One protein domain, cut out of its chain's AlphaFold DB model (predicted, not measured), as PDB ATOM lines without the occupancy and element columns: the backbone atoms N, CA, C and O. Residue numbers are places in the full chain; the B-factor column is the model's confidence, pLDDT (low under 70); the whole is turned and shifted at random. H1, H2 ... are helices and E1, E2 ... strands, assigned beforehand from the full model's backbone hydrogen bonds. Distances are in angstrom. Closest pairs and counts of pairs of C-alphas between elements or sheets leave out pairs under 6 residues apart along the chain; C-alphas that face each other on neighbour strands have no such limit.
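This is residues 28 to 108 of the 110 residues of an uncharacterized protein of Halovivax asiaticus JCM 14624 (UniProt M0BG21). Look first for two parts: a small three-stranded sheet with the short helices H2 and H3 grazing it and H1 packed on H2, and one long helix, H4, set apart from the sheet. Residues 77 to 86 lead away from the sheet to the far end of the model, and H4 folds back from there. The printed part has 81 residues with four named helices and three named strands, in the order H1 E1 H2 H3 E2 E3 H4, and its class is mixed, helices and strands. The sheet runs E1, E3, E2, all antiparallel. The whole is only just loose, close to compact, with a radius of gyration of the C-alphas of 14.1 A, and is elongated, spanning 41 by 27 by 16 A.

Find C-alpha 28 at (-39.792, 6.238, -30.934), where H1, residues 28 to 31, begins. Further on, E1 takes residues 41 to 44, 10.0 A long. H2 follows at residues 46 to 52, 10.0 A, then H3 at residues 54 to 58. Find C-alpha 64 at (-38.108, -19.449, -32.883); there E2 begins and runs to residue 67, 10.5 A. E3 is residues 73 to 76, 10.0 A. H4, residues 87 to 106, runs 28.5 A and ends at C-alpha 106 (-30.557, -3.057, -27.097).

Begin at E3, the inner strand. E1 is its antiparallel neighbour at 166 degrees, with N 42 and O 75 within hydrogen-bond range at 2.9 A. E2 and E3 form a hairpin at 168 degrees, with N 74 and O 66 at 2.8 A. E1, H2 with H3, and E2 make a split strand-helix-strand unit, two strands running the same way with E3 between them, and its crossover is right-handed. H2 only grazes the sheet with its residues 46 to 52; its closest C-alphas to E3 are those of Val 49 and Ile 73, 7.2 A apart. H3 only grazes it with residues 54 to 58. H2 and H3 are close but not clearly touching, the C-alphas of Val 49 and Leu 57 being closest at 7.3 A. H1 touches H2, closest at the C-alphas of Leu 30 and Tyr 52, 6.2 A, and is not on the sheet. H4 is not on the sheet and is apart from H1, H2 and H3. Every O i to N i+4 pair is within hydrogen-bond range in H2 and H3, 14 of 16 in H4, and H1 is too short for such a pair.

The C-alphas of Glu 50 and Glu 85 are the two farthest apart, at 42.2 A. The printed part has no cut, and no link is long. The mean pLDDT of the printed part is 72.9; look for values under 70 at residue 29, residues 36 to 38 and residues 78 to 108.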
ATOM      1  N   GLU A  28     -41.231   5.976 -30.921       74.50
ATOM      2  CA  GLU A  28     -39.792   6.238 -30.934       74.50
ATOM      3  C   GLU A  28     -38.988   4.949 -31.130       74.50
ATOM      4  O   GLU A  28     -38.031   4.933 -31.903       74.50
ATOM      5  N   ALA A  29     -39.370   3.860 -30.463       69.81
ATOM      6  CA  ALA A  29     -38.700   2.574 -30.613       69.81
ATOM      7  C   ALA A  29     -38.891   1.999 -32.022       69.81
ATOM      8  O   ALA A  29     -37.917   1.569 -32.638       69.81
ATOM      9  N   LEU A  30     -40.099   2.112 -32.582       75.25
ATOM     10  CA  LEU A  30     -40.384   1.735 -33.966       75.25
ATOM     11  C   LEU A  30     -39.508   2.518 -34.954       75.25
ATOM     12  O   LEU A  30     -38.866   1.925 -35.814       75.25
ATOM     13  N   ALA A  31     -39.420   3.843 -34.800       74.44
ATOM     14  CA  ALA A  31     -38.615   4.694 -35.680       74.44
ATOM     15  C   ALA A  31     -37.108   4.387 -35.631       74.44
ATOM     16  O   ALA A  31     -36.385   4.700 -36.577       74.44
ATOM     17  N   ASN A  32     -36.636   3.789 -34.535       73.56
ATOM     18  CA  ASN A  32     -35.236   3.441 -34.320       73.56
ATOM     19  C   ASN A  32     -34.953   1.937 -34.464       73.56
ATOM     20  O   ASN A  32     -33.850   1.513 -34.126       73.56
ATOM     21  N   ASN A  33     -35.913   1.135 -34.940       75.88
ATOM     22  CA  ASN A  33     -35.806  -0.326 -34.983       75.88
ATOM     23  C   ASN A  33     -35.353  -0.907 -33.631       75.88
ATOM     24  O   ASN A  33     -34.326  -1.577 -33.527       75.88
ATOM     25  N   ARG A  34     -36.103  -0.596 -32.572       76.81
ATOM     26  CA  ARG A  34     -35.865  -1.042 -31.195       76.81
ATOM     27  C   ARG A  34     -37.150  -1.611 -30.600       76.81
ATOM     28  O   ARG A  34     -38.235  -1.127 -30.893       76.81
ATOM     29  N   ILE A  35     -37.018  -2.602 -29.724       76.38
ATOM     30  CA  ILE A  35     -38.111  -3.113 -28.885       76.38
ATOM     31  C   ILE A  35     -37.785  -2.720 -27.442       76.38
ATOM     32  O   ILE A  35     -36.714  -3.066 -26.947       76.38
ATOM     33  N   ASP A  36     -38.673  -1.961 -26.795       67.00
ATOM     34  CA  ASP A  36     -38.405  -1.374 -25.473       67.00
ATOM     35  C   ASP A  36     -38.539  -2.416 -24.355       67.00
ATOM     36  O   ASP A  36     -37.702  -2.457 -23.457       67.00
ATOM     37  N   HIS A  37     -39.551  -3.290 -24.440       67.38
ATOM     38  CA  HIS A  37     -39.777  -4.367 -23.468       67.38
ATOM     39  C   HIS A  37     -40.043  -5.703 -24.181       67.38
ATOM     40  O   HIS A  37     -41.205  -6.092 -24.349       67.38
ATOM     41  N   PRO A  38     -38.998  -6.410 -24.652       69.44
ATOM     42  CA  PRO A  38     -39.146  -7.728 -25.253       69.44
ATOM     43  C   PRO A  38     -39.767  -8.722 -24.265       69.44
ATOM     44  O   PRO A  38     -39.369  -8.829 -23.106       69.44
ATOM     45  N   THR A  39     -40.741  -9.488 -24.748       70.88
ATOM     46  CA  THR A  39     -41.404 -10.566 -24.003       70.88
ATOM     47  C   THR A  39     -41.110 -11.916 -24.659       70.88
ATOM     48  O   THR A  39     -40.651 -11.978 -25.799       70.88
ATOM     49  N   TRP A  40     -41.391 -13.028 -23.967       76.44
ATOM     50  CA  TRP A  40     -41.100 -14.368 -24.510       76.44
ATOM     51  C   TRP A  40     -41.894 -14.717 -25.764       76.44
ATOM     52  O   TRP A  40     -41.487 -15.604 -26.504       76.44
ATOM     53  N   LEU A  41     -43.032 -14.061 -25.979       82.62
ATOM     54  CA  LEU A  41     -43.851 -14.215 -27.169       82.62
ATOM     55  C   LEU A  41     -44.269 -12.828 -27.641       82.62
ATOM     56  O   LEU A  41     -45.052 -12.149 -26.971       82.62
ATOM     57  N   MET A  42     -43.783 -12.452 -28.813       85.06
ATOM     58  CA  MET A  42     -44.158 -11.222 -29.493       85.06
ATOM     59  C   MET A  42     -44.852 -11.574 -30.803       85.06
ATOM     60  O   MET A  42     -44.405 -12.446 -31.545       85.06
ATOM     61  N   LEU A  43     -45.961 -10.893 -31.073       88.06
ATOM     62  CA  LEU A  43     -46.670 -10.979 -32.339       88.06
ATOM     63  C   LEU A  43     -46.617  -9.601 -32.988       88.06
ATOM     64  O   LEU A  43     -47.086  -8.632 -32.392       88.06
ATOM     65  N   PHE A  44     -46.053  -9.533 -34.188       86.56
ATOM     66  CA  PHE A  44     -45.951  -8.325 -34.996       86.56
ATOM     67  C   PHE A  44     -46.968  -8.411 -36.138       86.56
ATOM     68  O   PHE A  44     -46.744  -9.168 -37.085       86.56
ATOM     69  N   PRO A  45     -48.092  -7.676 -36.064       88.50
ATOM     70  CA  PRO A  45     -49.057  -7.580 -37.154       88.50
ATOM     71  C   PRO A  45     -48.439  -6.992 -38.433       88.50
ATOM     72  O   PRO A  45     -47.414  -6.307 -38.345       88.50
ATOM     73  N   PRO A  46     -49.063  -7.183 -39.612       89.12
ATOM     74  CA  PRO A  46     -48.505  -6.741 -40.892       89.12
ATOM     75  C   PRO A  46     -48.103  -5.260 -40.925       89.12
ATOM     76  O   PRO A  46     -47.033  -4.924 -41.422       89.12
ATOM     77  N   GLU A  47     -48.898  -4.374 -40.326       85.12
ATOM     78  CA  GLU A  47     -48.601  -2.941 -40.237       85.12
ATOM     79  C   GLU A  47     -47.330  -2.636 -39.428       85.12
ATOM     80  O   GLU A  47     -46.584  -1.711 -39.750       85.12
ATOM     81  N   MET A  48     -47.037  -3.436 -38.401       81.81
ATOM     82  CA  MET A  48     -45.803  -3.312 -37.623       81.81
ATOM     83  C   MET A  48     -44.622  -3.944 -38.358       81.81
ATOM     84  O   MET A  48     -43.509  -3.431 -38.269       81.81
ATOM     85  N   VAL A  49     -44.856  -5.019 -39.118       86.94
ATOM     86  CA  VAL A  49     -43.843  -5.629 -39.991       86.94
ATOM     87  C   VAL A  49     -43.401  -4.651 -41.081       86.94
ATOM     88  O   VAL A  49     -42.211  -4.567 -41.377       86.94
ATOM     89  N   GLU A  50     -44.326  -3.875 -41.645       86.56
ATOM     90  CA  GLU A  50     -44.003  -2.783 -42.571       86.56
ATOM     91  C   GLU A  50     -43.199  -1.670 -41.889       86.56
ATOM     92  O   GLU A  50     -42.253  -1.156 -42.483       86.56
ATOM     93  N   GLY A  51     -43.547  -1.325 -40.645       82.75
ATOM     94  CA  GLY A  51     -42.864  -0.287 -39.872       82.75
ATOM     95  C   GLY A  51     -41.417  -0.634 -39.504       82.75
ATOM     96  O   GLY A  51     -40.529   0.185 -39.718       82.75
ATOM     97  N   TYR A  52     -41.172  -1.843 -38.988       82.44
ATOM     98  CA  TYR A  52     -39.829  -2.320 -38.622       82.44
ATOM     99  C   TYR A  52     -39.006  -2.808 -39.820       82.44
ATOM    100  O   TYR A  52     -37.776  -2.791 -39.807       82.44
ATOM    101  N   GLY A  53     -39.684  -3.292 -40.859       86.44
ATOM    102  CA  GLY A  53     -39.077  -4.078 -41.920       86.44
ATOM    103  C   GLY A  53     -39.001  -5.563 -41.556       86.44
ATOM    104  O   GLY A  53     -38.449  -5.962 -40.531       86.44
ATOM    105  N   ARG A  54     -39.520  -6.409 -42.455       86.88
ATOM    106  CA  ARG A  54     -39.529  -7.875 -42.308       86.88
ATOM    107  C   ARG A  54     -38.143  -8.447 -42.007       86.88
ATOM    108  O   ARG A  54     -38.008  -9.249 -41.093       86.88
ATOM    109  N   GLU A  55     -37.130  -8.049 -42.774       87.25
ATOM    110  CA  GLU A  55     -35.768  -8.584 -42.628       87.25
ATOM    111  C   GLU A  55     -35.187  -8.297 -41.243       87.25
ATOM    112  O   GLU A  55     -34.507  -9.147 -40.679       87.25
ATOM    113  N   TRP A  56     -35.513  -7.137 -40.667       85.62
ATOM    114  CA  TRP A  56     -35.067  -6.777 -39.328       85.62
ATOM    115  C   TRP A  56     -35.732  -7.650 -38.253       85.62
ATOM    116  O   TRP A  56     -35.047  -8.160 -37.367       85.62
ATOM    117  N   LEU A  57     -37.046  -7.886 -38.361       84.44
ATOM    118  CA  LEU A  57     -37.785  -8.744 -37.424       84.44
ATOM    119  C   LEU A  57     -37.345 -10.213 -37.488       84.44
ATOM    120  O   LEU A  57     -37.286 -10.877 -36.457       84.44
ATOM    121  N   LEU A  58     -37.018 -10.717 -38.678       85.38
ATOM    122  CA  LEU A  58     -36.536 -12.092 -38.865       85.38
ATOM    123  C   LEU A  58     -35.075 -12.293 -38.442       85.38
ATOM    124  O   LEU A  58     -34.617 -13.430 -38.363       85.38
ATOM    125  N   ASP A  59     -34.345 -11.211 -38.171       83.56
ATOM    126  CA  ASP A  59     -32.982 -11.247 -37.640       83.56
ATOM    127  C   ASP A  59     -32.966 -11.065 -36.109       83.56
ATOM    128  O   ASP A  59     -31.911 -10.882 -35.501       83.56
ATOM    129  N   LEU A  60     -34.122 -11.056 -35.435       82.19
ATOM    130  CA  LEU A  60     -34.178 -10.936 -33.977       82.19
ATOM    131  C   LEU A  60     -33.486 -12.125 -33.283       82.19
ATOM    132  O   LEU A  60     -33.565 -13.254 -33.770       82.19
ATOM    133  N   PRO A  61     -32.812 -11.899 -32.135       74.88
ATOM    134  CA  PRO A  61     -32.150 -12.956 -31.375       74.88
ATOM    135  C   PRO A  61     -33.191 -13.803 -30.623       74.88
ATOM    136  O   PRO A  61     -33.332 -13.711 -29.406       74.88
ATOM    137  N   ALA A  62     -33.945 -14.603 -31.371       77.56
ATOM    138  CA  ALA A  62     -35.050 -15.419 -30.891       77.56
ATOM    139  C   ALA A  62     -34.816 -16.898 -31.209       77.56
ATOM    140  O   ALA A  62     -34.271 -17.246 -32.259       77.56
ATOM    141  N   GLU A  63     -35.243 -17.785 -30.313       81.38
ATOM    142  CA  GLU A  63     -35.120 -19.230 -30.511       81.38
ATOM    143  C   GLU A  63     -36.033 -19.730 -31.630       81.38
ATOM    144  O   GLU A  63     -35.707 -20.714 -32.302       81.38
ATOM    145  N   HIS A  64     -37.178 -19.078 -31.831       83.62
ATOM    146  CA  HIS A  64     -38.108 -19.449 -32.883       83.62
ATOM    147  C   HIS A  64     -38.811 -18.236 -33.486       83.62
ATOM    148  O   HIS A  64     -39.220 -17.313 -32.782       83.62
ATOM    149  N   MET A  65     -38.960 -18.268 -34.808       89.12
ATOM    150  CA  MET A  65     -39.651 -17.253 -35.589       89.12
ATOM    151  C   MET A  65     -40.518 -17.937 -36.639       89.12
ATOM    152  O   MET A  65     -40.084 -18.902 -37.275       89.12
ATOM    153  N   GLU A  66     -41.730 -17.426 -36.816       91.75
ATOM    154  CA  GLU A  66     -42.696 -17.934 -37.785       91.75
ATOM    155  C   GLU A  66     -43.387 -16.765 -38.489       91.75
ATOM    156  O   GLU A  66     -43.905 -15.852 -37.844       91.75
ATOM    157  N   GLU A  67     -43.396 -16.798 -39.821       93.19
ATOM    158  CA  GLU A  67     -44.252 -15.930 -40.631       93.19
ATOM    159  C   GLU A  67     -45.634 -16.579 -40.755       93.19
ATOM    160  O   GLU A  67     -45.746 -17.741 -41.153       93.19
ATOM    161  N   LEU A  68     -46.683 -15.833 -40.419       92.94
ATOM    162  CA  LEU A  68     -48.068 -16.289 -40.489       92.94
ATOM    163  C   LEU A  68     -48.675 -15.996 -41.870       92.94
ATOM    164  O   LEU A  68     -48.200 -15.141 -42.617       92.94
ATOM    165  N   ASP A  69     -49.772 -16.682 -42.199       93.50
ATOM    166  CA  ASP A  69     -50.431 -16.599 -43.515       93.50
ATOM    167  C   ASP A  69     -50.918 -15.185 -43.894       93.50
ATOM    168  O   ASP A  69     -51.112 -14.884 -45.074       93.50
ATOM    169  N   ASP A  70     -51.140 -14.315 -42.908       90.00
ATOM    170  CA  ASP A  70     -51.564 -12.924 -43.092       90.00
ATOM    171  C   ASP A  70     -50.392 -11.935 -43.220       90.00
ATOM    172  O   ASP A  70     -50.614 -10.739 -43.418       90.00
ATOM    173  N   GLY A  71     -49.150 -12.425 -43.161       89.31
ATOM    174  CA  GLY A  71     -47.934 -11.618 -43.222       89.31
ATOM    175  C   GLY A  71     -47.471 -11.074 -41.869       89.31
ATOM    176  O   GLY A  71     -46.500 -10.314 -41.845       89.31
ATOM    177  N   ALA A  72     -48.130 -11.447 -40.768       91.12
ATOM    178  CA  ALA A  72     -47.629 -11.195 -39.424       91.12
ATOM    179  C   ALA A  72     -46.402 -12.067 -39.110       91.12
ATOM    180  O   ALA A  72     -46.186 -13.115 -39.721       91.12
ATOM    181  N   ILE A  73     -45.612 -11.650 -38.121       90.81
ATOM    182  CA  ILE A  73     -44.446 -12.401 -37.640       90.81
ATOM    183  C   ILE A  73     -44.628 -12.709 -36.158       90.81
ATOM    184  O   ILE A  73     -44.827 -11.806 -35.343       90.81
ATOM    185  N   MET A  74     -44.543 -13.988 -35.804       90.19
ATOM    186  CA  MET A  74     -44.471 -14.457 -34.426       90.19
ATOM    187  C   MET A  74     -43.013 -14.706 -34.052       90.19
ATOM    188  O   MET A  74     -42.287 -15.398 -34.764       90.19
ATOM    189  N   VAL A  75     -42.602 -14.171 -32.908       86.44
ATOM    190  CA  VAL A  75     -41.254 -14.319 -32.359       86.44
ATOM    191  C   VAL A  75     -41.361 -14.916 -30.965       86.44
ATOM    192  O   VAL A  75     -42.074 -14.390 -30.108       86.44
ATOM    193  N   VAL A  76     -40.643 -16.013 -30.737       84.38
ATOM    194  CA  VAL A  76     -40.537 -16.683 -29.441       84.38
ATOM    195  C   VAL A  76     -39.105 -16.544 -28.941       84.38
ATOM    196  O   VAL A  76     -38.180 -17.092 -29.540       84.38
ATOM    197  N   ALA A  77     -38.953 -15.807 -27.842       74.62
ATOM    198  CA  ALA A  77     -37.689 -15.522 -27.177       74.62
ATOM    199  C   ALA A  77     -37.683 -16.150 -25.768       74.62
ATOM    200  O   ALA A  77     -37.889 -15.477 -24.753       74.62
ATOM    201  N   THR A  78     -37.537 -17.471 -25.692       64.19
ATOM    202  CA  THR A  78     -37.434 -18.218 -24.434       64.19
ATOM    203  C   THR A  78     -35.978 -18.356 -24.023       64.19
ATOM    204  O   THR A  78     -35.378 -19.421 -24.195       64.19
ATOM    205  N   ARG A  79     -35.418 -17.331 -23.377       58.00
ATOM    206  CA  ARG A  79     -34.185 -17.559 -22.621       58.00
ATOM    207  C   ARG A  79     -34.502 -18.609 -21.552       58.00
ATOM    208  O   ARG A  79     -35.439 -18.423 -20.780       58.00
ATOM    209  N   ALA A  80     -33.798 -19.741 -21.574       51.00
ATOM    210  CA  ALA A  80     -34.111 -20.904 -20.744       51.00
ATOM    211  C   ALA A  80     -34.312 -20.501 -19.274       51.00
ATOM    212  O   ALA A  80     -33.372 -20.040 -18.629       51.00
ATOM    213  N   PHE A  81     -35.528 -20.684 -18.751       45.44
ATOM    214  CA  PHE A  81     -35.796 -20.555 -17.323       45.44
ATOM    215  C   PHE A  81     -35.057 -21.683 -16.604       45.44
ATOM    216  O   PHE A  81     -35.336 -22.851 -16.890       45.44
ATOM    217  N   PRO A  82     -34.125 -21.391 -15.679       48.50
ATOM    218  CA  PRO A  82     -33.722 -22.387 -14.703       48.50
ATOM    219  C   PRO A  82     -34.975 -22.853 -13.953       48.50
ATOM    220  O   PRO A  82     -35.830 -22.037 -13.601       48.50
ATOM    221  N   GLU A  83     -35.103 -24.161 -13.733       47.47
ATOM    222  CA  GLU A  83     -36.182 -24.714 -12.914       47.47
ATOM    223  C   GLU A  83     -36.170 -24.024 -11.536       47.47
ATOM    224  O   GLU A  83     -35.153 -24.033 -10.844       47.47
ATOM    225  N   CYS A  84     -37.277 -23.376 -11.165       45.56
ATOM    226  CA  CYS A  84     -37.438 -22.698  -9.877       45.56
ATOM    227  C   CYS A  84     -38.376 -23.512  -8.987       45.56
ATOM    228  O   CYS A  84     -39.446 -23.922  -9.438       45.56
ATOM    229  N   GLU A  85     -38.010 -23.713  -7.721       50.12
ATOM    230  CA  GLU A  85     -38.834 -24.466  -6.766       50.12
ATOM    231  C   GLU A  85     -39.826 -23.569  -6.002       50.12
ATOM    232  O   GLU A  85     -40.803 -24.076  -5.447       50.12
ATOM    233  N   THR A  86     -39.621 -22.243  -5.975       50.16
ATOM    234  CA  THR A  86     -40.462 -21.317  -5.194       50.16
ATOM    235  C   THR A  86     -40.850 -20.030  -5.930       50.16
ATOM    236  O   THR A  86     -40.078 -19.468  -6.701       50.16
ATOM    237  N   ASP A  87     -42.038 -19.493  -5.624       52.59
ATOM    238  CA  ASP A  87     -42.587 -18.275  -6.250       52.59
ATOM    239  C   ASP A  87     -41.712 -17.017  -6.049       52.59
ATOM    240  O   ASP A  87     -41.687 -16.136  -6.907       52.59
ATOM    241  N   MET A  88     -40.969 -16.916  -4.939       55.50
ATOM    242  CA  MET A  88     -40.028 -15.805  -4.703       55.50
ATOM    243  C   MET A  88     -38.758 -15.922  -5.548       55.50
ATOM    244  O   MET A  88     -38.232 -14.903  -5.996       55.50
ATOM    245  N   GLU A  89     -38.270 -17.142  -5.773       54.12
ATOM    246  CA  GLU A  89     -37.168 -17.388  -6.704       54.12
ATOM    247  C   GLU A  89     -37.615 -17.092  -8.128       54.12
ATOM    248  O   GLU A  89     -36.878 -16.433  -8.845       54.12
ATOM    249  N   THR A  90     -38.852 -17.440  -8.489       52.88
ATOM    250  CA  THR A  90     -39.443 -17.109  -9.790       52.88
ATOM    251  C   THR A  90     -39.467 -15.605 -10.055       52.88
ATOM    252  O   THR A  90     -39.087 -15.190 -11.139       52.88
ATOM    253  N   VAL A  91     -39.860 -14.758  -9.094       56.78
ATOM    254  CA  VAL A  91     -39.876 -13.291  -9.306       56.78
ATOM    255  C   VAL A  91     -38.469 -12.742  -9.532       56.78
ATOM    256  O   VAL A  91     -38.257 -11.965 -10.458       56.78
ATOM    257  N   LYS A  92     -37.503 -13.168  -8.716       58.00
ATOM    258  CA  LYS A  92     -36.109 -12.732  -8.851       58.00
ATOM    259  C   LYS A  92     -35.469 -13.270 -10.133       58.00
ATOM    260  O   LYS A  92     -34.709 -12.570 -10.781       58.00
ATOM    261  N   LEU A  93     -35.826 -14.487 -10.524       57.44
ATOM    262  CA  LEU A  93     -35.328 -15.139 -11.723       57.44
ATOM    263  C   LEU A  93     -35.979 -14.600 -12.999       57.44
ATOM    264  O   LEU A  93     -35.319 -14.548 -14.028       57.44
ATOM    265  N   ILE A  94     -37.235 -14.151 -12.946       57.19
ATOM    266  CA  ILE A  94     -37.850 -13.374 -14.026       57.19
ATOM    267  C   ILE A  94     -37.091 -12.057 -14.195       57.19
ATOM    268  O   ILE A  94     -36.724 -11.738 -15.317       57.19
ATOM    269  N   ASP A  95     -36.794 -11.335 -13.114       58.28
ATOM    270  CA  ASP A  95     -36.021 -10.083 -13.171       58.28
ATOM    271  C   ASP A  95     -34.601 -10.317 -13.742       58.28
ATOM    272  O   ASP A  95     -34.165  -9.636 -14.678       58.28
ATOM    273  N   ASP A  96     -33.933 -11.380 -13.274       58.91
ATOM    274  CA  ASP A  96     -32.608 -11.815 -13.738       58.91
ATOM    275  C   ASP A  96     -32.622 -12.369 -15.186       58.91
ATOM    276  O   ASP A  96     -31.584 -12.362 -15.849       58.91
ATOM    277  N   ALA A  97     -33.759 -12.858 -15.702       57.50
ATOM    278  CA  ALA A  97     -33.898 -13.394 -17.066       57.50
ATOM    279  C   ALA A  97     -34.376 -12.348 -18.086       57.50
ATOM    280  O   ALA A  97     -33.976 -12.407 -19.253       57.50
ATOM    281  N   VAL A  98     -35.206 -11.393 -17.655       59.50
ATOM    282  CA  VAL A  98     -35.721 -10.288 -18.478       59.50
ATOM    283  C   VAL A  98     -34.615  -9.277 -18.760       59.50
ATOM    284  O   VAL A  98     -34.433  -8.912 -19.916       59.50
ATOM    285  N   THR A  99     -33.803  -8.920 -17.759       65.19
ATOM    286  CA  THR A  99     -32.695  -7.961 -17.931       65.19
ATOM    287  C   THR A  99     -31.764  -8.320 -19.101       65.19
ATOM    288  O   THR A  99     -31.584  -7.509 -20.008       65.19
ATOM    289  N   PRO A 100     -31.202  -9.538 -19.189       64.44
ATOM    290  CA  PRO A 100     -30.299  -9.846 -20.284       64.44
ATOM    291  C   PRO A 100     -31.046 -10.084 -21.616       64.44
ATOM    292  O   PRO A 100     -30.403 -10.072 -22.671       64.44
ATOM    293  N   LEU A 101     -32.367 -10.338 -21.612       63.50
ATOM    294  CA  LEU A 101     -33.187 -10.319 -22.833       63.50
ATOM    295  C   LEU A 101     -33.294  -8.881 -23.362       63.50
ATOM    296  O   LEU A 101     -32.982  -8.653 -24.527       63.50
ATOM    297  N   GLU A 102     -33.623  -7.914 -22.504       66.81
ATOM    298  CA  GLU A 102     -33.621  -6.481 -22.833       66.81
ATOM    299  C   GLU A 102     -32.260  -6.031 -23.390       66.81
ATOM    300  O   GLU A 102     -32.202  -5.439 -24.469       66.81
ATOM    301  N   GLU A 103     -31.150  -6.404 -22.746       68.25
ATOM    302  CA  GLU A 103     -29.795  -6.099 -23.237       68.25
ATOM    303  C   GLU A 103     -29.529  -6.671 -24.641       68.25
ATOM    304  O   GLU A 103     -28.951  -5.992 -25.496       68.25
ATOM    305  N   SER A 104     -29.968  -7.905 -24.919       65.25
ATOM    306  CA  SER A 104     -29.755  -8.541 -26.229       65.25
ATOM    307  C   SER A 104     -30.489  -7.828 -27.370       65.25
ATOM    308  O   SER A 104     -30.006  -7.818 -28.502       65.25
ATOM    309  N   PHE A 105     -31.612  -7.173 -27.062       64.06
ATOM    310  CA  PHE A 105     -32.373  -6.364 -28.013       64.06
ATOM    311  C   PHE A 105     -31.837  -4.924 -28.126       64.06
ATOM    312  O   PHE A 105     -32.049  -4.289 -29.156       64.06
ATOM    313  N   GLN A 106     -31.116  -4.419 -27.117       66.12
ATOM    314  CA  GLN A 106     -30.557  -3.057 -27.097       66.12
ATOM    315  C   GLN A 106     -29.132  -2.941 -27.667       66.12
ATOM    316  O   GLN A 106     -28.777  -1.889 -28.187       66.12
ATOM    317  N   THR A 107     -28.308  -3.993 -27.608       55.75
ATOM    318  CA  THR A 107     -26.871  -3.927 -27.979       55.75
ATOM    319  C   THR A 107     -26.612  -3.998 -29.500       55.75
ATOM    320  O   THR A 107     -25.502  -4.299 -29.937       55.75
ATOM    321  N   ARG A 108     -27.623  -3.755 -30.344       55.22
ATOM    322  CA  ARG A 108     -27.451  -3.731 -31.805       55.22
ATOM    323  C   ARG A 108     -27.009  -2.332 -32.240       55.22
ATOM    324  O   ARG A 108     -27.844  -1.491 -32.555       55.22
TER     325      ARG A 108